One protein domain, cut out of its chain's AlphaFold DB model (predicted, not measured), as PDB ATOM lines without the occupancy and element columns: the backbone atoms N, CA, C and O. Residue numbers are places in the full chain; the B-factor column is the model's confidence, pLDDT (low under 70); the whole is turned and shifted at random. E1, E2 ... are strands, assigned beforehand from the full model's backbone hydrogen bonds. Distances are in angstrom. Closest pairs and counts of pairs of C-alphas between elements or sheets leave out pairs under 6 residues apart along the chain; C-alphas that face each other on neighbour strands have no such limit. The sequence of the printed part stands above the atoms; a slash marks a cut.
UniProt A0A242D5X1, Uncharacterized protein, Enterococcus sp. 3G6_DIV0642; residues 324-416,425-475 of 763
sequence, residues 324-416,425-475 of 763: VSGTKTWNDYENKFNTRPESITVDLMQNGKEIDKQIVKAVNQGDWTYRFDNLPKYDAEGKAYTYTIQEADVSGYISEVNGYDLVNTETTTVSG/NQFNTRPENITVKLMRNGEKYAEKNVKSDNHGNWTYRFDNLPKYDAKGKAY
ATOM      1  N   VAL A 324     162.192 260.199 227.569       97.19
ATOM      2  CA  VAL A 324     163.584 259.915 227.204       97.19
ATOM      3  C   VAL A 324     164.382 261.195 227.390       97.19
ATOM      4  O   VAL A 324     163.972 262.255 226.931       97.19
ATOM      5  N   SER A 325     165.518 261.121 228.071       95.88
ATOM      6  CA  SER A 325     166.409 262.265 228.263       95.88
ATOM      7  C   SER A 325     167.847 261.794 228.375       95.88
ATOM      8  O   SER A 325     168.090 260.787 229.040       95.88
ATOM      9  N   GLY A 326     168.767 262.544 227.781       95.25
ATOM     10  CA  GLY A 326     170.183 262.205 227.740       95.25
ATOM     11  C   GLY A 326     171.084 263.432 227.776       95.25
ATOM     12  O   GLY A 326     170.648 264.571 227.563       95.25
ATOM     13  N   THR A 327     172.357 263.186 228.058       94.69
ATOM     14  CA  THR A 327     173.439 264.166 227.975       94.69
ATOM     15  C   THR A 327     174.238 263.973 226.686       94.69
ATOM     16  O   THR A 327     174.166 262.931 226.029       94.69
ATOM     17  N   LYS A 328     175.016 264.987 226.306       94.94
ATOM     18  CA  LYS A 328     175.950 264.917 225.182       94.94
ATOM     19  C   LYS A 328     177.352 265.337 225.623       94.94
ATOM     20  O   LYS A 328     177.595 266.487 225.977       94.94
ATOM     21  N   THR A 329     178.277 264.388 225.543       92.50
ATOM     22  CA  THR A 329     179.698 264.537 225.877       92.50
ATOM     23  C   THR A 329     180.542 264.700 224.610       92.50
ATOM     24  O   THR A 329     180.240 264.119 223.564       92.50
ATOM     25  N   TRP A 330     181.623 265.478 224.707       91.19
ATOM     26  CA  TRP A 330     182.519 265.805 223.596       91.19
ATOM     27  C   TRP A 330     183.985 265.509 223.949       91.19
ATOM     28  O   TRP A 330     184.634 266.266 224.665       91.19
ATOM     29  N   ASN A 331     184.533 264.432 223.389       89.25
ATOM     30  CA  ASN A 331     185.946 264.065 223.479       89.25
ATOM     31  C   ASN A 331     186.753 264.799 222.382       89.25
ATOM     32  O   ASN A 331     187.281 264.182 221.452       89.25
ATOM     33  N   ASP A 332     186.823 266.132 222.476       87.62
ATOM     34  CA  ASP A 332     187.513 267.030 221.526       87.62
ATOM     35  C   ASP A 332     188.516 267.988 222.188       87.62
ATOM     36  O   ASP A 332     188.854 269.044 221.649       87.62
ATOM     37  N   TYR A 333     189.019 267.596 223.364       84.88
ATOM     38  CA  TYR A 333     190.000 268.357 224.140       84.88
ATOM     39  C   TYR A 333     189.509 269.792 224.433       84.88
ATOM     40  O   TYR A 333     190.152 270.785 224.085       84.88
ATOM     41  N   GLU A 334     188.334 269.869 225.069       85.19
ATOM     42  CA  GLU A 334     187.627 271.101 225.454       85.19
ATOM     43  C   GLU A 334     187.392 272.083 224.295       85.19
ATOM     44  O   GLU A 334     187.494 273.299 224.462       85.19
ATOM     45  N   ASN A 335     187.107 271.560 223.095       86.88
ATOM     46  CA  ASN A 335     186.919 272.332 221.864       86.88
ATOM     47  C   ASN A 335     188.038 273.365 221.597       86.88
ATOM     48  O   ASN A 335     187.809 274.416 220.998       86.88
ATOM     49  N   LYS A 336     189.280 273.087 222.024       80.50
ATOM     50  CA  LYS A 336     190.411 274.036 221.965       80.50
ATOM     51  C   LYS A 336     190.687 274.617 220.569       80.50
ATOM     52  O   LYS A 336     191.324 275.663 220.447       80.50
ATOM     53  N   PHE A 337     190.242 273.926 219.522       80.69
ATOM     54  CA  PHE A 337     190.449 274.284 218.120       80.69
ATOM     55  C   PHE A 337     189.195 274.853 217.431       80.69
ATOM     56  O   PHE A 337     189.258 275.134 216.238       80.69
ATOM     57  N   ASN A 338     188.092 275.063 218.165       86.12
ATOM     58  CA  ASN A 338     186.792 275.515 217.647       86.12
ATOM     59  C   ASN A 338     186.254 274.630 216.502       86.12
ATOM     60  O   ASN A 338     185.747 275.127 215.499       86.12
ATOM     61  N   THR A 339     186.405 273.312 216.650       86.75
ATOM     62  CA  THR A 339     185.954 272.282 215.698       86.75
ATOM     63  C   THR A 339     184.559 271.734 216.011       86.75
ATOM     64  O   THR A 339     183.918 271.172 215.123       86.75
ATOM     65  N   ARG A 340     184.058 271.927 217.239       91.62
ATOM     66  CA  ARG A 340     182.717 271.508 217.670       91.62
ATOM     67  C   ARG A 340     181.625 272.335 216.966       91.62
ATOM     68  O   ARG A 340     181.735 273.563 216.950       91.62
ATOM     69  N   PRO A 341     180.561 271.715 216.420       92.62
ATOM     70  CA  PRO A 341     179.453 272.443 215.800       92.62
ATOM     71  C   PRO A 341     178.619 273.224 216.829       92.62
ATOM     72  O   PRO A 341     178.596 272.891 218.013       92.62
ATOM     73  N   GLU A 342     177.861 274.227 216.371       92.25
ATOM     74  CA  GLU A 342     176.914 274.977 217.220       92.25
ATOM     75  C   GLU A 342     175.715 274.141 217.700       92.25
ATOM     76  O   GLU A 342     175.057 274.499 218.680       92.25
ATOM     77  N   SER A 343     175.395 273.063 216.983       94.06
ATOM     78  CA  SER A 343     174.271 272.172 217.267       94.06
ATOM     79  C   SER A 343     174.494 270.764 216.730       94.06
ATOM     80  O   SER A 343     175.213 270.578 215.749       94.06
ATOM     81  N   ILE A 344     173.783 269.807 217.316       95.94
ATOM     82  CA  ILE A 344     173.570 268.448 216.794       95.94
ATOM     83  C   ILE A 344     172.067 268.219 216.597       95.94
ATOM     84  O   ILE A 344     171.255 268.951 217.170       95.94
ATOM     85  N   THR A 345     171.695 267.187 215.845       96.81
ATOM     86  CA  THR A 345     170.313 266.692 215.787       96.81
ATOM     87  C   THR A 345     170.274 265.301 216.399       96.81
ATOM     88  O   THR A 345     171.052 264.436 215.998       96.81
ATOM     89  N   VAL A 346     169.386 265.111 217.375       97.44
ATOM     90  CA  VAL A 346     169.144 263.828 218.039       97.44
ATOM     91  C   VAL A 346     167.754 263.347 217.655       97.44
ATOM     92  O   VAL A 346     166.765 264.020 217.942       97.44
ATOM     93  N   ASP A 347     167.684 262.197 216.998       97.06
ATOM     94  CA  ASP A 347     166.451 261.596 216.505       97.06
ATOM     95  C   ASP A 347     165.929 260.569 217.533       97.06
ATOM     96  O   ASP A 347     166.680 259.727 218.039       97.06
ATOM     97  N   LEU A 348     164.638 260.654 217.871       97.56
ATOM     98  CA  LEU A 348     163.952 259.736 218.779       97.56
ATOM     99  C   LEU A 348     163.341 258.580 217.986       97.56
ATOM    100  O   LEU A 348     162.459 258.770 217.143       97.56
ATOM    101  N   MET A 349     163.763 257.366 218.329       96.44
ATOM    102  CA  MET A 349     163.338 256.140 217.671       96.44
ATOM    103  C   MET A 349     162.379 255.362 218.579       96.44
ATOM    104  O   MET A 349     162.721 255.017 219.708       96.44
ATOM    105  N   GLN A 350     161.190 255.038 218.076       96.56
ATOM    106  CA  GLN A 350     160.198 254.181 218.729       96.56
ATOM    107  C   GLN A 350     160.098 252.867 217.950       96.56
ATOM    108  O   GLN A 350     159.815 252.869 216.753       96.56
ATOM    109  N   ASN A 351     160.370 251.737 218.607       94.31
ATOM    110  CA  ASN A 351     160.433 250.403 217.990       94.31
ATOM    111  C   ASN A 351     161.303 250.352 216.703       94.31
ATOM    112  O   ASN A 351     161.037 249.566 215.797       94.31
ATOM    113  N   GLY A 352     162.345 251.194 216.621       92.69
ATOM    114  CA  GLY A 352     163.252 251.294 215.468       92.69
ATOM    115  C   GLY A 352     162.825 252.262 214.352       92.69
ATOM    116  O   GLY A 352     163.510 252.334 213.335       92.69
ATOM    117  N   LYS A 353     161.735 253.020 214.522       93.19
ATOM    118  CA  LYS A 353     161.268 254.050 213.579       93.19
ATOM    119  C   LYS A 353     161.417 255.449 214.184       93.19
ATOM    120  O   LYS A 353     161.034 255.649 215.331       93.19
ATOM    121  N   GLU A 354     161.903 256.416 213.406       96.00
ATOM    122  CA  GLU A 354     161.891 257.837 213.788       96.00
ATOM    123  C   GLU A 354     160.449 258.317 214.045       96.00
ATOM    124  O   GLU A 354     159.558 258.096 213.214       96.00
ATOM    125  N   ILE A 355     160.222 258.965 215.193       95.81
ATOM    126  CA  ILE A 355     158.930 259.586 215.545       95.81
ATOM    127  C   ILE A 355     159.023 261.080 215.872       95.81
ATOM    128  O   ILE A 355     158.030 261.784 215.711       95.81
ATOM    129  N   ASP A 356     160.184 261.558 216.320       96.94
ATOM    130  CA  ASP A 356     160.450 262.959 216.660       96.94
ATOM    131  C   ASP A 356     161.967 263.223 216.596       96.94
ATOM    132  O   ASP A 356     162.759 262.278 216.547       96.94
ATOM    133  N   LYS A 357     162.395 264.488 216.612       97.00
ATOM    134  CA  LYS A 357     163.813 264.866 216.690       97.00
ATOM    135  C   LYS A 357     164.037 266.218 217.361       97.00
ATOM    136  O   LYS A 357     163.299 267.177 217.149       97.00
ATOM    137  N   GLN A 358     165.127 266.326 218.118       96.75
ATOM    138  CA  GLN A 358     165.509 267.539 218.832       96.75
ATOM    139  C   GLN A 358     166.842 268.086 218.314       96.75
ATOM    140  O   GLN A 358     167.861 267.395 218.312       96.75
ATOM    141  N   ILE A 359     166.854 269.362 217.914       95.44
ATOM    142  CA  ILE A 359     168.099 270.100 217.670       95.44
ATOM    143  C   ILE A 359     168.648 270.537 219.030       95.44
ATOM    144  O   ILE A 359     168.045 271.364 219.714       95.44
ATOM    145  N   VAL A 360     169.791 269.980 219.422       94.62
ATOM    146  CA  VAL A 360     170.431 270.232 220.720       94.62
ATOM    147  C   VAL A 360     171.540 271.262 220.543       94.62
ATOM    148  O   VAL A 360     172.279 271.228 219.558       94.62
ATOM    149  N   LYS A 361     171.667 272.174 221.511       92.00
ATOM    150  CA  LYS A 361     172.727 273.189 221.601       92.00
ATOM    151  C   LYS A 361     173.317 273.204 223.010       92.00
ATOM    152  O   LYS A 361     172.687 272.716 223.947       92.00
ATOM    153  N   ALA A 362     174.497 273.803 223.163       88.75
ATOM    154  CA  ALA A 362     175.090 274.046 224.475       88.75
ATOM    155  C   ALA A 362     174.195 274.960 225.334       88.75
ATOM    156  O   ALA A 362     173.867 276.082 224.942       88.75
ATOM    157  N   VAL A 363     173.854 274.493 226.531       80.88
ATOM    158  CA  VAL A 363     173.199 275.244 227.607       80.88
ATOM    159  C   VAL A 363     174.276 275.642 228.631       80.88
ATOM    160  O   VAL A 363     175.331 275.016 228.709       80.88
ATOM    161  N   ASN A 364     174.053 276.713 229.401       63.62
ATOM    162  CA  ASN A 364     174.870 277.083 230.573       63.62
ATOM    163  C   ASN A 364     176.405 277.036 230.373       63.62
ATOM    164  O   ASN A 364     177.137 276.585 231.245       63.62
ATOM    165  N   GLN A 365     176.900 277.529 229.231       61.94
ATOM    166  CA  GLN A 365     178.331 277.583 228.869       61.94
ATOM    167  C   GLN A 365     179.046 276.230 228.662       61.94
ATOM    168  O   GLN A 365     180.255 276.235 228.435       61.94
ATOM    169  N   GLY A 366     178.347 275.090 228.645       70.19
ATOM    170  CA  GLY A 366     179.004 273.807 228.364       70.19
ATOM    171  C   GLY A 366     178.114 272.566 228.345       70.19
ATOM    172  O   GLY A 366     178.454 271.616 227.646       70.19
ATOM    173  N   ASP A 367     176.978 272.580 229.043       82.44
ATOM    174  CA  ASP A 367     176.114 271.409 229.211       82.44
ATOM    175  C   ASP A 367     175.232 271.180 227.980       82.44
ATOM    176  O   ASP A 367     174.384 272.004 227.641       82.44
ATOM    177  N   TRP A 368     175.369 270.032 227.323       94.00
ATOM    178  CA  TRP A 368     174.461 269.623 226.253       94.00
ATOM    179  C   TRP A 368     173.507 268.563 226.800       94.00
ATOM    180  O   TRP A 368     173.934 267.476 227.190       94.00
ATOM    181  N   THR A 369     172.213 268.875 226.843       93.69
ATOM    182  CA  THR A 369     171.166 267.967 227.334       93.69
ATOM    183  C   THR A 369     169.933 268.050 226.449       93.69
ATOM    184  O   THR A 369     169.662 269.090 225.848       93.69
ATOM    185  N   TYR A 370     169.198 266.947 226.351       95.19
ATOM    186  CA  TYR A 370     168.015 266.835 225.505       95.19
ATOM    187  C   TYR A 370     166.952 265.961 226.184       95.19
ATOM    188  O   TYR A 370     167.266 265.160 227.072       95.19
ATOM    189  N   ARG A 371     165.678 266.158 225.829       95.81
ATOM    190  CA  ARG A 371     164.539 265.536 226.511       95.81
ATOM    191  C   ARG A 371     163.283 265.516 225.643       95.81
ATOM    192  O   ARG A 371     162.812 266.560 225.207       95.81
ATOM    193  N   PHE A 372     162.704 264.327 225.534       97.12
ATOM    194  CA  PHE A 372     161.400 264.036 224.954       97.12
ATOM    195  C   PHE A 372     160.462 263.561 226.073       97.12
ATOM    196  O   PHE A 372     160.793 262.627 226.807       97.12
ATOM    197  N   ASP A 373     159.309 264.210 226.228       95.00
ATOM    198  CA  ASP A 373     158.325 263.946 227.288       95.00
ATOM    199  C   ASP A 373     157.004 263.406 226.722       95.00
ATOM    200  O   ASP A 373     156.758 263.472 225.520       95.00
ATOM    201  N   ASN A 374     156.131 262.915 227.609       92.25
ATOM    202  CA  ASN A 374     154.772 262.458 227.296       92.25
ATOM    203  C   ASN A 374     154.712 261.320 226.252       92.25
ATOM    204  O   ASN A 374     153.711 261.154 225.556       92.25
ATOM    205  N   LEU A 375     155.777 260.523 226.149       93.88
ATOM    206  CA  LEU A 375     155.885 259.421 225.194       93.88
ATOM    207  C   LEU A 375     154.997 258.254 225.652       93.88
ATOM    208  O   LEU A 375     155.139 257.840 226.802       93.88
ATOM    209  N   PRO A 376     154.118 257.673 224.817       91.31
ATOM    210  CA  PRO A 376     153.261 256.567 225.247       91.31
ATOM    211  C   PRO A 376     154.103 255.362 225.683       91.31
ATOM    212  O   PRO A 376     155.124 255.046 225.068       91.31
ATOM    213  N   LYS A 377     153.697 254.676 226.753       89.50
ATOM    214  CA  LYS A 377     154.437 253.524 227.296       89.50
ATOM    215  C   LYS A 377     154.109 252.206 226.581       89.50
ATOM    216  O   LYS A 377     154.975 251.331 226.518       89.50
ATOM    217  N   TYR A 378     152.911 252.082 226.006       87.69
ATOM    218  CA  TYR A 378     152.420 250.870 225.337       87.69
ATOM    219  C   TYR A 378     151.759 251.168 223.983       87.69
ATOM    220  O   TYR A 378     151.221 252.258 223.787       87.69
ATOM    221  N   ASP A 379     151.802 250.199 223.066       85.81
ATOM    222  CA  ASP A 379     151.124 250.234 221.762       85.81
ATOM    223  C   ASP A 379     149.619 249.881 221.852       85.81
ATOM    224  O   ASP A 379     149.054 249.735 222.942       85.81
ATOM    225  N   ALA A 380     148.937 249.810 220.702       79.88
ATOM    226  CA  ALA A 380     147.504 249.504 220.626       79.88
ATOM    227  C   ALA A 380     147.184 248.059 221.057       79.88
ATOM    228  O   ALA A 380     146.054 247.761 221.424       79.88
ATOM    229  N   GLU A 381     148.200 247.199 221.090       81.81
ATOM    230  CA  GLU A 381     148.170 245.801 221.508       81.81
ATOM    231  C   GLU A 381     148.710 245.606 222.945       81.81
ATOM    232  O   GLU A 381     148.778 244.487 223.458       81.81
ATOM    233  N   GLY A 382     149.074 246.692 223.639       79.38
ATOM    234  CA  GLY A 382     149.448 246.692 225.058       79.38
ATOM    235  C   GLY A 382     150.863 246.185 225.330       79.38
ATOM    236  O   GLY A 382     151.230 245.903 226.478       79.38
ATOM    237  N   LYS A 383     151.686 246.034 224.295       85.81
ATOM    238  CA  LYS A 383     153.112 245.721 224.376       85.81
ATOM    239  C   LYS A 383     153.895 247.018 224.599       85.81
ATOM    240  O   LYS A 383     153.509 248.093 224.161       85.81
ATOM    241  N   ALA A 384     154.974 246.938 225.377       88.44
ATOM    242  CA  ALA A 384     155.736 248.124 225.759       88.44
ATOM    243  C   ALA A 384     156.556 248.663 224.577       88.44
ATOM    244  O   ALA A 384     157.258 247.899 223.908       88.44
ATOM    245  N   TYR A 385     156.509 249.978 224.361       93.06
ATOM    246  CA  TYR A 385     157.360 250.642 223.377       93.06
ATOM    247  C   TYR A 385     158.826 250.593 223.811       93.06
ATOM    248  O   TYR A 385     159.178 250.961 224.933       93.06
ATOM    249  N   THR A 386     159.699 250.177 222.894       96.00
ATOM    250  CA  THR A 386     161.148 250.307 223.056       96.00
ATOM    251  C   THR A 386     161.581 251.629 222.442       96.00
ATOM    252  O   THR A 386     161.447 251.816 221.232       96.00
ATOM    253  N   TYR A 387     162.104 252.533 223.267       97.12
ATOM    254  CA  TYR A 387     162.691 253.785 222.804       97.12
ATOM    255  C   TYR A 387     164.212 253.665 222.716       97.12
ATOM    256  O   TYR A 387     164.856 253.131 223.616       97.12
ATOM    257  N   THR A 388     164.781 254.185 221.636       97.12
ATOM    258  CA  THR A 388     166.221 254.407 221.470       97.12
ATOM    259  C   THR A 388     166.445 255.782 220.848       97.12
ATOM    260  O   THR A 388     165.499 256.464 220.453       97.12
ATOM    261  N   ILE A 389     167.699 256.221 220.800       97.56
ATOM    262  CA  ILE A 389     168.084 257.509 220.221       97.56
ATOM    263  C   ILE A 389     169.198 257.312 219.201       97.56
ATOM    264  O   ILE A 389     169.996 256.378 219.312       97.56
ATOM    265  N   GLN A 390     169.242 258.202 218.220       95.31
ATOM    266  CA  GLN A 390     170.284 258.276 217.206       95.31
ATOM    267  C   GLN A 390     170.761 259.729 217.081       95.31
ATOM    268  O   GLN A 390     170.038 260.658 217.432       95.31
ATOM    269  N   GLU A 391     171.983 259.938 216.600       95.94
ATOM    270  CA  GLU A 391     172.480 261.255 216.202       95.94
ATOM    271  C   GLU A 391     172.737 261.273 214.692       95.94
ATOM    272  O   GLU A 391     173.240 260.295 214.134       95.94
ATOM    273  N   ALA A 392     172.403 262.389 214.042       93.44
ATOM    274  CA  ALA A 392     172.719 262.620 212.637       93.44
ATOM    275  C   ALA A 392     174.212 262.960 212.441       93.44
ATOM    276  O   ALA A 392     174.763 263.760 213.199       93.44
ATOM    277  N   ASP A 393     174.841 262.392 211.402       91.25
ATOM    278  CA  ASP A 393     176.290 262.437 211.126       91.25
ATOM    279  C   ASP A 393     176.969 263.792 211.419       91.25
ATOM    280  O   ASP A 393     176.821 264.776 210.684       91.25
ATOM    281  N   VAL A 394     177.803 263.829 212.464       92.44
ATOM    282  CA  VAL A 394     178.567 265.024 212.846       92.44
ATOM    283  C   VAL A 394     179.928 265.035 212.147       92.44
ATOM    284  O   VAL A 394     180.865 264.342 212.540       92.44
ATOM    285  N   SER A 395     180.053 265.864 211.108       88.75
ATOM    286  CA  SER A 395     181.274 266.012 210.300       88.75
ATOM    287  C   SER A 395     182.546 266.193 211.145       88.75
ATOM    288  O   SER A 395     182.681 267.174 211.874       88.75
ATOM    289  N   GLY A 396     183.515 265.285 210.982       89.44
ATOM    290  CA  GLY A 396     184.799 265.288 211.701       89.44
ATOM    291  C   GLY A 396     184.802 264.492 213.010       89.44
ATOM    292  O   GLY A 396     185.865 264.285 213.597       89.44
ATOM    293  N   TYR A 397     183.652 263.985 213.445       92.25
ATOM    294  CA  TYR A 397     183.489 263.220 214.676       92.25
ATOM    295  C   TYR A 397     182.982 261.800 214.394       92.25
ATOM    296  O   TYR A 397     182.470 261.507 213.316       92.25
ATOM    297  N   ILE A 398     183.117 260.922 215.387       91.69
ATOM    298  CA  ILE A 398     182.372 259.662 215.456       91.69
ATOM    299  C   ILE A 398     181.485 259.668 216.703       91.69
ATOM    300  O   ILE A 398     181.954 260.028 217.790       91.69
ATOM    301  N   SER A 399     180.220 259.294 216.511       92.44
ATOM    302  CA  SER A 399     179.165 259.312 217.526       92.44
ATOM    303  C   SER A 399     178.948 257.922 218.129       92.44
ATOM    304  O   SER A 399     178.852 256.930 217.407       92.44
ATOM    305  N   GLU A 400     178.836 257.855 219.453       93.88
ATOM    306  CA  GLU A 400     178.563 256.638 220.222       93.88
ATOM    307  C   GLU A 400     177.339 256.852 221.131       93.88
ATOM    308  O   GLU A 400     177.202 257.906 221.757       93.88
ATOM    309  N   VAL A 401     176.449 255.854 221.193       95.19
ATOM    310  CA  VAL A 401     175.200 255.876 221.976       95.19
ATOM    311  C   VAL A 401     175.330 254.942 223.177       95.19
ATOM    312  O   VAL A 401     175.324 253.720 223.029       95.19
ATOM    313  N   ASN A 402     175.404 255.514 224.375       92.56
ATOM    314  CA  ASN A 402     175.498 254.798 225.643       92.56
ATOM    315  C   ASN A 402     174.154 254.878 226.384       92.56
ATOM    316  O   ASN A 402     173.926 255.727 227.244       92.56
ATOM    317  N   GLY A 403     173.220 253.999 226.004       93.12
ATOM    318  CA  GLY A 403     171.835 254.023 226.486       93.12
ATOM    319  C   GLY A 403     171.066 255.202 225.889       93.12
ATOM    320  O   GLY A 403     170.529 255.085 224.789       93.12
ATOM    321  N   TYR A 404     171.053 256.330 226.600       96.12
ATOM    322  CA  TYR A 404     170.584 257.621 226.079       96.12
ATOM    323  C   TYR A 404     171.657 258.720 226.132       96.12
ATOM    324  O   TYR A 404     171.400 259.829 225.688       96.12
ATOM    325  N   ASP A 405     172.859 258.457 226.645       95.88
ATOM    326  CA  ASP A 405     173.938 259.444 226.605       95.88
ATOM    327  C   ASP A 405     174.708 259.347 225.285       95.88
ATOM    328  O   ASP A 405     175.064 258.261 224.823       95.88
ATOM    329  N   LEU A 406     174.974 260.497 224.671       96.25
ATOM    330  CA  LEU A 406     175.710 260.605 223.415       96.25
ATOM    331  C   LEU A 406     177.159 261.015 223.676       96.25
ATOM    332  O   LEU A 406     177.421 261.963 224.415       96.25
ATOM    333  N   VAL A 407     178.110 260.378 222.996       94.19
ATOM    334  CA  VAL A 407     179.538 260.720 223.080       94.19
ATOM    335  C   VAL A 407     180.083 260.956 221.676       94.19
ATOM    336  O   VAL A 407     180.031 260.058 220.846       94.19
ATOM    337  N   ASN A 408     180.625 262.149 221.411       93.06
ATOM    338  CA  ASN A 408     181.343 262.433 220.165       93.06
ATOM    339  C   ASN A 408     182.840 262.516 220.398       93.06
ATOM    340  O   ASN A 408     183.296 263.345 221.180       93.06
ATOM    341  N   THR A 409     183.607 261.715 219.664       91.44
ATOM    342  CA  THR A 409     185.073 261.776 219.679       91.44
ATOM    343  C   THR A 409     185.581 262.443 218.413       91.44
ATOM    344  O   THR A 409     185.177 262.051 217.320       91.44
ATOM    345  N   GLU A 410     186.442 263.462 218.540       91.31
ATOM    346  CA  GLU A 410     187.013 264.128 217.363       91.31
ATOM    347  C   GLU A 410     187.967 263.171 216.635       91.31
ATOM    348  O   GLU A 410     188.831 262.527 217.244       91.31
ATOM    349  N   THR A 411     187.815 263.088 215.315       92.62
ATOM    350  CA  THR A 411     188.559 262.160 214.467       92.62
ATOM    351  C   THR A 411     189.477 262.869 213.473       92.62
ATOM    352  O   THR A 411     189.459 264.086 213.295       92.62
ATOM    353  N   THR A 412     190.326 262.083 212.825       92.38
ATOM    354  CA  THR A 412     191.144 262.473 211.684       92.38
ATOM    355  C   THR A 412     191.157 261.344 210.650       92.38
ATOM    356  O   THR A 412     190.651 260.245 210.885       92.38
ATOM    357  N   THR A 413     191.726 261.613 209.480       93.62
ATOM    358  CA  THR A 413     191.901 260.647 208.391       93.62
ATOM    359  C   THR A 413     193.380 260.545 208.047       93.62
ATOM    360  O   THR A 413     194.052 261.563 207.888       93.62
ATOM    361  N   VAL A 414     193.888 259.324 207.877       96.31
ATOM    362  CA  VAL A 414     195.213 259.077 207.287       96.31
ATOM    363  C   VAL A 414     195.014 258.449 205.917       96.31
ATOM    364  O   VAL A 414     194.347 257.426 205.782       96.31
ATOM    365  N   SER A 415     195.600 259.052 204.887       96.81
ATOM    366  CA  SER A 415     195.536 258.544 203.517       96.81
ATOM    367  C   SER A 415     196.857 258.766 202.801       96.81
ATOM    368  O   SER A 415     197.558 259.729 203.106       96.81
ATOM    369  N   GLY A 416     197.169 257.877 201.864       96.62
ATOM    370  CA  GLY A 416     198.416 257.885 201.113       96.62
ATOM    371  C   GLY A 416     198.292 257.147 199.785       96.62
ATOM    372  O   GLY A 416     197.343 256.393 199.537       96.62
ATOM    373  N   ASN A 425     206.022 247.576 185.762       89.56
ATOM    374  CA  ASN A 425     205.848 246.139 185.974       89.56
ATOM    375  C   ASN A 425     206.083 245.282 184.706       89.56
ATOM    376  O   ASN A 425     205.461 244.232 184.542       89.56
ATOM    377  N   GLN A 426     207.002 245.686 183.816       82.19
ATOM    378  CA  GLN A 426     207.284 244.988 182.544       82.19
ATOM    379  C   GLN A 426     207.498 243.465 182.695       82.19
ATOM    380  O   GLN A 426     207.193 242.696 181.782       82.19
ATOM    381  N   PHE A 427     208.025 243.025 183.840       83.50
ATOM    382  CA  PHE A 427     208.374 241.630 184.119       83.50
ATOM    383  C   PHE A 427     207.339 240.869 184.968       83.50
ATOM    384  O   PHE A 427     207.587 239.716 185.313       83.50
ATOM    385  N   ASN A 428     206.187 241.476 185.286       87.62
ATOM    386  CA  ASN A 428     205.155 240.915 186.174       87.62
ATOM    387  C   ASN A 428     205.695 240.493 187.560       87.62
ATOM    388  O   ASN A 428     205.302 239.466 188.110       87.62
ATOM    389  N   THR A 429     206.619 241.284 188.114       87.81
ATOM    390  CA  THR A 429     207.236 241.081 189.437       87.81
ATOM    391  C   THR A 429     206.482 241.774 190.576       87.81
ATOM    392  O   THR A 429     206.670 241.409 191.739       87.81
ATOM    393  N   ARG A 430     205.606 242.737 190.265       94.12
ATOM    394  CA  ARG A 430     204.768 243.450 191.236       94.12
ATOM    395  C   ARG A 430     203.696 242.514 191.822       94.12
ATOM    396  O   ARG A 430     202.982 241.870 191.051       94.12
ATOM    397  N   PRO A 431     203.530 242.435 193.157       94.75
ATOM    398  CA  PRO A 431     202.484 241.618 193.771       94.75
ATOM    399  C   PRO A 431     201.086 242.190 193.492       94.75
ATOM    400  O   PRO A 431     200.924 243.394 193.305       94.75
ATOM    401  N   GLU A 432     200.047 241.350 193.561       94.88
ATOM    402  CA  GLU A 432     198.651 241.811 193.444       94.88
ATOM    403  C   GLU A 432     198.221 242.791 194.545       94.88
ATOM    404  O   GLU A 432     197.225 243.498 194.393       94.88
ATOM    405  N   ASN A 433     198.878 242.741 195.706       96.62
ATOM    406  CA  ASN A 433     198.498 243.499 196.891       96.62
ATOM    407  C   ASN A 433     199.680 243.720 197.844       96.62
ATOM    408  O   ASN A 433     200.688 243.019 197.761       96.62
ATOM    409  N   ILE A 434     199.525 244.683 198.753       97.31
ATOM    410  CA  ILE A 434     200.461 244.986 199.847       97.31
ATOM    411  C   ILE A 434     199.705 245.155 201.170       97.31
ATOM    412  O   ILE A 434     198.589 245.679 201.176       97.31
ATOM    413  N   THR A 435     200.326 244.781 202.291       97.62
ATOM    414  CA  THR A 435     199.820 245.097 203.636       97.62
ATOM    415  C   THR A 435     200.356 246.459 204.079       97.62
ATOM    416  O   THR A 435     201.556 246.603 204.332       97.62
ATOM    417  N   VAL A 436     199.479 247.456 204.226       97.94
ATOM    418  CA  VAL A 436     199.826 248.751 204.834       97.94
ATOM    419  C   VAL A 436     199.339 248.777 206.276       97.94
ATOM    420  O   VAL A 436     198.154 248.589 206.546       97.94
ATOM    421  N   LYS A 437     200.255 249.016 207.213       97.88
ATOM    422  CA  LYS A 437     200.024 249.019 208.660       97.88
ATOM    423  C   LYS A 437     199.974 250.460 209.154       97.88
ATOM    424  O   LYS A 437     200.908 251.230 208.937       97.88
ATOM    425  N   LEU A 438     198.871 250.821 209.801       97.81
ATOM    426  CA  LEU A 438     198.693 252.102 210.473       97.81
ATOM    427  C   LEU A 438     199.201 251.973 211.907       97.81
ATOM    428  O   LEU A 438     198.696 251.164 212.691       97.81
ATOM    429  N   MET A 439     200.180 252.800 212.246       97.19
ATOM    430  CA  MET A 439     200.814 252.846 213.554       97.19
ATOM    431  C   MET A 439     200.280 254.054 214.332       97.19
ATOM    432  O   MET A 439     200.155 255.144 213.776       97.19
ATOM    433  N   ARG A 440     199.982 253.878 215.620       96.81
ATOM    434  CA  ARG A 440     199.511 254.926 216.537       96.81
ATOM    435  C   ARG A 440     200.454 254.984 217.733       96.81
ATOM    436  O   ARG A 440     200.621 253.993 218.433       96.81
ATOM    437  N   ASN A 441     201.102 256.127 217.946       95.12
ATOM    438  CA  ASN A 441     202.164 256.325 218.943       95.12
ATOM    439  C   ASN A 441     203.330 255.306 218.854       95.12
ATOM    440  O   ASN A 441     204.051 255.117 219.829       95.12
ATOM    441  N   GLY A 442     203.534 254.676 217.690       93.69
ATOM    442  CA  GLY A 442     204.568 253.659 217.449       93.69
ATOM    443  C   GLY A 442     204.092 252.202 217.532       93.69
ATOM    444  O   GLY A 442     204.818 251.314 217.094       93.69
ATOM    445  N   GLU A 443     202.874 251.939 218.012       95.00
ATOM    446  CA  GLU A 443     202.282 250.594 218.063       95.00
ATOM    447  C   GLU A 443     201.338 250.356 216.875       95.00
ATOM    448  O   GLU A 443     200.713 251.293 216.376       95.00
ATOM    449  N   LYS A 444     201.199 249.106 216.409       96.75
ATOM    450  CA  LYS A 444     200.246 248.762 215.339       96.75
ATOM    451  C   LYS A 444     198.814 248.981 215.835       96.75
ATOM    452  O   LYS A 444     198.384 248.327 216.780       96.75
ATOM    453  N   TYR A 445     198.071 249.851 215.155       95.88
ATOM    454  CA  TYR A 445     196.677 250.166 215.468       95.88
ATOM    455  C   TYR A 445     195.695 249.504 214.497       95.88
ATOM    456  O   TYR A 445     194.691 248.944 214.924       95.88
ATOM    457  N   ALA A 446     196.007 249.515 213.200       97.06
ATOM    458  CA  ALA A 446     195.224 248.848 212.163       97.06
ATOM    459  C   ALA A 446     196.132 248.386 211.014       97.06
ATOM    460  O   ALA A 446     197.299 248.769 210.936       97.06
ATOM    461  N   GLU A 447     195.602 247.590 210.088       97.38
ATOM    462  CA  GLU A 447     196.241 247.354 208.791       97.38
ATOM    463  C   GLU A 447     195.198 247.184 207.686       97.38
ATOM    464  O   GLU A 447     194.016 246.977 207.960       97.38
ATOM    465  N   LYS A 448     195.628 247.334 206.435       96.88
ATOM    466  CA  LYS A 448     194.765 247.302 205.257       96.88
ATOM    467  C   LYS A 448     195.519 246.682 204.091       96.88
ATOM    468  O   LYS A 448     196.613 247.134 203.753       96.88
ATOM    469  N   ASN A 449     194.915 245.677 203.463       96.81
ATOM    470  CA  ASN A 449     195.404 245.152 202.195       96.81
ATOM    471  C   ASN A 449     195.007 246.127 201.084       96.81
ATOM    472  O   ASN A 449     193.828 246.443 200.919       96.81
ATOM    473  N   VAL A 450     195.996 246.616 200.343       96.75
ATOM    474  CA  VAL A 450     195.828 247.591 199.260       96.75
ATOM    475  C   VAL A 450     196.086 246.889 197.931       96.75
ATOM    476  O   VAL A 450     197.059 246.145 197.817       96.75
ATOM    477  N   LYS A 451     195.223 247.132 196.942       95.56
ATOM    478  CA  LYS A 451     195.391 246.743 195.531       95.56
ATOM    479  C   LYS A 451     195.325 248.000 194.653       95.56
ATOM    480  O   LYS A 451     194.992 249.078 195.151       95.56
ATOM    481  N   SER A 452     195.596 247.865 193.357       95.25
ATOM    482  CA  SER A 452     195.227 248.889 192.374       95.25
ATOM    483  C   SER A 452     193.707 249.039 192.246       95.25
ATOM    484  O   SER A 452     192.976 248.052 192.342       95.25
ATOM    485  N   ASP A 453     193.245 250.248 191.935       92.75
ATOM    486  CA  ASP A 453     191.917 250.488 191.369       92.75
ATOM    487  C   ASP A 453     191.825 250.019 189.897       92.75
ATOM    488  O   ASP A 453     192.797 249.541 189.302       92.75
ATOM    489  N   ASN A 454     190.651 250.195 189.281       89.81
ATOM    490  CA  ASN A 454     190.393 249.849 187.874       89.81
ATOM    491  C   ASN A 454     191.200 250.687 186.855       89.81
ATOM    492  O   ASN A 454     191.144 250.412 185.658       89.81
ATOM    493  N   HIS A 455     191.929 251.709 187.307       87.94
ATOM    494  CA  HIS A 455     192.790 252.574 186.501       87.94
ATOM    495  C   HIS A 455     194.287 252.344 186.785       87.94
ATOM    496  O   HIS A 455     195.130 253.022 186.202       87.94
ATOM    497  N   GLY A 456     194.629 251.385 187.654       87.38
ATOM    498  CA  GLY A 456     196.004 251.069 188.042       87.38
ATOM    499  C   GLY A 456     196.559 251.907 189.201       87.38
ATOM    500  O   GLY A 456     197.688 251.652 189.624       87.38
ATOM    501  N   ASN A 457     195.803 252.865 189.752       92.62
ATOM    502  CA  ASN A 457     196.256 253.680 190.880       92.62
ATOM    503  C   ASN A 457     196.211 252.869 192.172       92.62
ATOM    504  O   ASN A 457     195.217 252.210 192.469       92.62
ATOM    505  N   TRP A 458     197.242 252.991 193.003       97.19
ATOM    506  CA  TRP A 458     197.244 252.411 194.339       97.19
ATOM    507  C   TRP A 458     197.085 253.530 195.365       97.19
ATOM    508  O   TRP A 458     197.956 254.393 195.504       97.19
ATOM    509  N   THR A 459     195.971 253.526 196.089       96.44
ATOM    510  CA  THR A 459     195.701 254.489 197.167       96.44
ATOM    511  C   THR A 459     195.089 253.774 198.356       96.44
ATOM    512  O   THR A 459     194.406 252.762 198.196       96.44
ATOM    513  N   TYR A 460     195.313 254.303 199.552       96.69
ATOM    514  CA  TYR A 460     194.693 253.792 200.760       96.69
ATOM    515  C   TYR A 460     194.275 254.930 201.686       96.69
ATOM    516  O   TYR A 460     194.794 256.045 201.635       96.69
ATOM    517  N   ARG A 461     193.298 254.623 202.537       96.50
ATOM    518  CA  ARG A 461     192.670 255.558 203.464       96.50
ATOM    519  C   ARG A 461     192.205 254.809 204.710       96.50
ATOM    520  O   ARG A 461     191.682 253.694 204.596       96.50
ATOM    521  N   PHE A 462     192.436 255.418 205.864       95.94
ATOM    522  CA  PHE A 462     191.993 255.011 207.188       95.94
ATOM    523  C   PHE A 462     191.195 256.176 207.780       95.94
ATOM    524  O   PHE A 462     191.734 257.270 207.963       95.94
ATOM    525  N   ASP A 463     189.915 255.931 208.031       92.06
ATOM    526  CA  ASP A 463     188.922 256.918 208.452       92.06
ATOM    527  C   ASP A 463     188.623 256.835 209.950       92.06
ATOM    528  O   ASP A 463     188.987 255.860 210.611       92.06
ATOM    529  N   ASN A 464     187.937 257.858 210.466       89.56
ATOM    530  CA  ASN A 464     187.401 257.939 211.828       89.56
ATOM    531  C   ASN A 464     188.443 257.649 212.931       89.56
ATOM    532  O   ASN A 464     188.125 257.113 213.992       89.56
ATOM    533  N   LEU A 465     189.707 258.008 212.686       91.56
ATOM    534  CA  LEU A 465     190.809 257.762 213.611       91.56
ATOM    535  C   LEU A 465     190.722 258.748 214.781       91.56
ATOM    536  O   LEU A 465     190.816 259.948 214.524       91.56
ATOM    537  N   PRO A 466     190.589 258.320 216.050       90.50
ATOM    538  CA  PRO A 466     190.487 259.254 217.169       90.50
ATOM    539  C   PRO A 466     191.737 260.137 217.244       90.50
ATOM    540  O   PRO A 466     192.866 259.652 217.114       90.50
ATOM    541  N   LYS A 467     191.537 261.443 217.429       89.38
ATOM    542  CA  LYS A 467     192.592 262.466 217.343       89.38
ATOM    543  C   LYS A 467     193.361 262.652 218.659       89.38
ATOM    544  O   LYS A 467     194.550 262.973 218.631       89.38
ATOM    545  N   TYR A 468     192.716 262.377 219.795       86.62
ATOM    546  CA  TYR A 468     193.277 262.477 221.149       86.62
ATOM    547  C   TYR A 468     193.020 261.200 221.958       86.62
ATOM    548  O   TYR A 468     192.050 260.487 221.703       86.62
ATOM    549  N   ASP A 469     193.877 260.921 222.941       82.94
ATOM    550  CA  ASP A 469     193.630 259.898 223.960       82.94
ATOM    551  C   ASP A 469     192.653 260.386 225.048       82.94
ATOM    552  O   ASP A 469     192.293 261.563 225.115       82.94
ATOM    553  N   ALA A 470     192.260 259.484 225.953       76.88
ATOM    554  CA  ALA A 470     191.360 259.768 227.078       76.88
ATOM    555  C   ALA A 470     191.925 260.755 228.135       76.88
ATOM    556  O   ALA A 470     191.341 260.920 229.204       76.88
ATOM    557  N   LYS A 471     193.078 261.385 227.876       80.81
ATOM    558  CA  LYS A 471     193.684 262.459 228.680       80.81
ATOM    559  C   LYS A 471     193.925 263.732 227.851       80.81
ATOM    560  O   LYS A 471     194.634 264.630 228.303       80.81
ATOM    561  N   GLY A 472     193.371 263.812 226.637       74.88
ATOM    562  CA  GLY A 472     193.518 264.952 225.729       74.88
ATOM    563  C   GLY A 472     194.878 265.037 225.025       74.88
ATOM    564  O   GLY A 472     195.175 266.050 224.389       74.88
ATOM    565  N   LYS A 473     195.734 264.009 225.106       84.44
ATOM    566  CA  LYS A 473     197.019 264.001 224.394       84.44
ATOM    567  C   LYS A 473     196.798 263.560 222.948       84.44
ATOM    568  O   LYS A 473     196.226 262.504 222.702       84.44
ATOM    569  N   ALA A 474     197.282 264.349 221.990       87.62
ATOM    570  CA  ALA A 474     197.157 264.027 220.569       87.62
ATOM    571  C   ALA A 474     197.839 262.691 220.220       87.62
ATOM    572  O   ALA A 474     198.954 262.417 220.675       87.62
ATOM    573  N   TYR A 475     197.178 261.885 219.388       91.94
ATOM    574  CA  TYR A 475     197.756 260.672 218.816       91.94
ATOM    575  C   TYR A 475     198.656 261.008 217.622       91.94
ATOM    576  O   TYR A 475     198.237 261.689 216.686       91.94
TER     577      TYR A 475
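Overview. This is residues 324 to 416 and 425 to 475 of the 763 residues of an uncharacterized protein of Enterococcus sp. 3G6_DIV0642 (UniProt A0A242D5X1). Two lobes of strands are strung along the long strand E7: in one, the first part of E7 pairs with E1 and E6, E4 pairs with E1, and the sheet E3 E2 E5 packs on E4 through E3 and on E6 through E5; in the other, the last part of E7 pairs with E10, and the hairpin E8 and E9 covers E10. Residues 425 to 430 stick out beyond the second lobe. The printed part has 144 residues and no named helix; its ten named strands, E1 to E10 in chain order, make it all strand. They form a branched mixed sheet of E1, E4, E6, E7 and E10, an antiparallel sheet in the order E3, E2, E5, and the antiparallel pair E8 and E9. The whole is elongated, 72 by 42 by 25 A, and only just loose, close to extended, with a radius of gyration of the C-alphas of 21.4 A.

Along the chain. E1, residues 324 to 331, spans 23.0 A from C-alpha 324 at (163.584, 259.915, 227.204). E2 is residues 344 to 350, and E3, residues 353 to 360, bends by 58 degrees at residue 356. E4, residues 368 to 376, spans 24.9 A; E5 is residues 387 to 391 and E6 residues 397 to 402. E7, residues 405 to 416, spans 35.4 A and ends at C-alpha 416, (198.416, 257.885, 201.113). E8 is residues 434 to 440, and E9, residues 443 to 450, bends by 54 degrees at residue 446. E10, residues 458 to 466, spans 24.8 A and ends at C-alpha 466, (190.487, 259.254, 217.169).

Arrangement. E1 is antiparallel to E4, with N 326 and O 370 3.1 A apart, and parallel to E7 on its other side, with N 329 and O 406 at 2.8 A. E1 and E10 lie on one side of E7 and E6 on the other; N 400 and O 407 of the hairpin E6 and E7 are 2.9 A apart, and N 414 and O 462 of E7 and E10 3.0 A. E2 pairs with E3 through N 346 and O 358, 2.9 A, and with E5 through N 349 and O 388, 2.9 A. The closest C-alphas of E3 and E4, Val 360 and Tyr 370, are 6.3 A apart. The branched sheet and E8 E9 form a sandwich, two sheets face to face, with strands at 68 degrees. The closest C-alphas of E9 and E10, Val 450 and Tyr 460, are 6.5 A apart. In the hairpin E8 and E9, N 436 and O 448 are 2.9 A apart.

Size, cuts and confidence. The farthest C-alphas, Gly 382 and Phe 427, are 71.9 A apart. Residues 417 to 424 are not printed, leaving 20.6 A between C-alphas 416 and 425. The link E1 to E2 is long. Mean pLDDT of the printed part is 91.7; residues 364 to 365 are under 70.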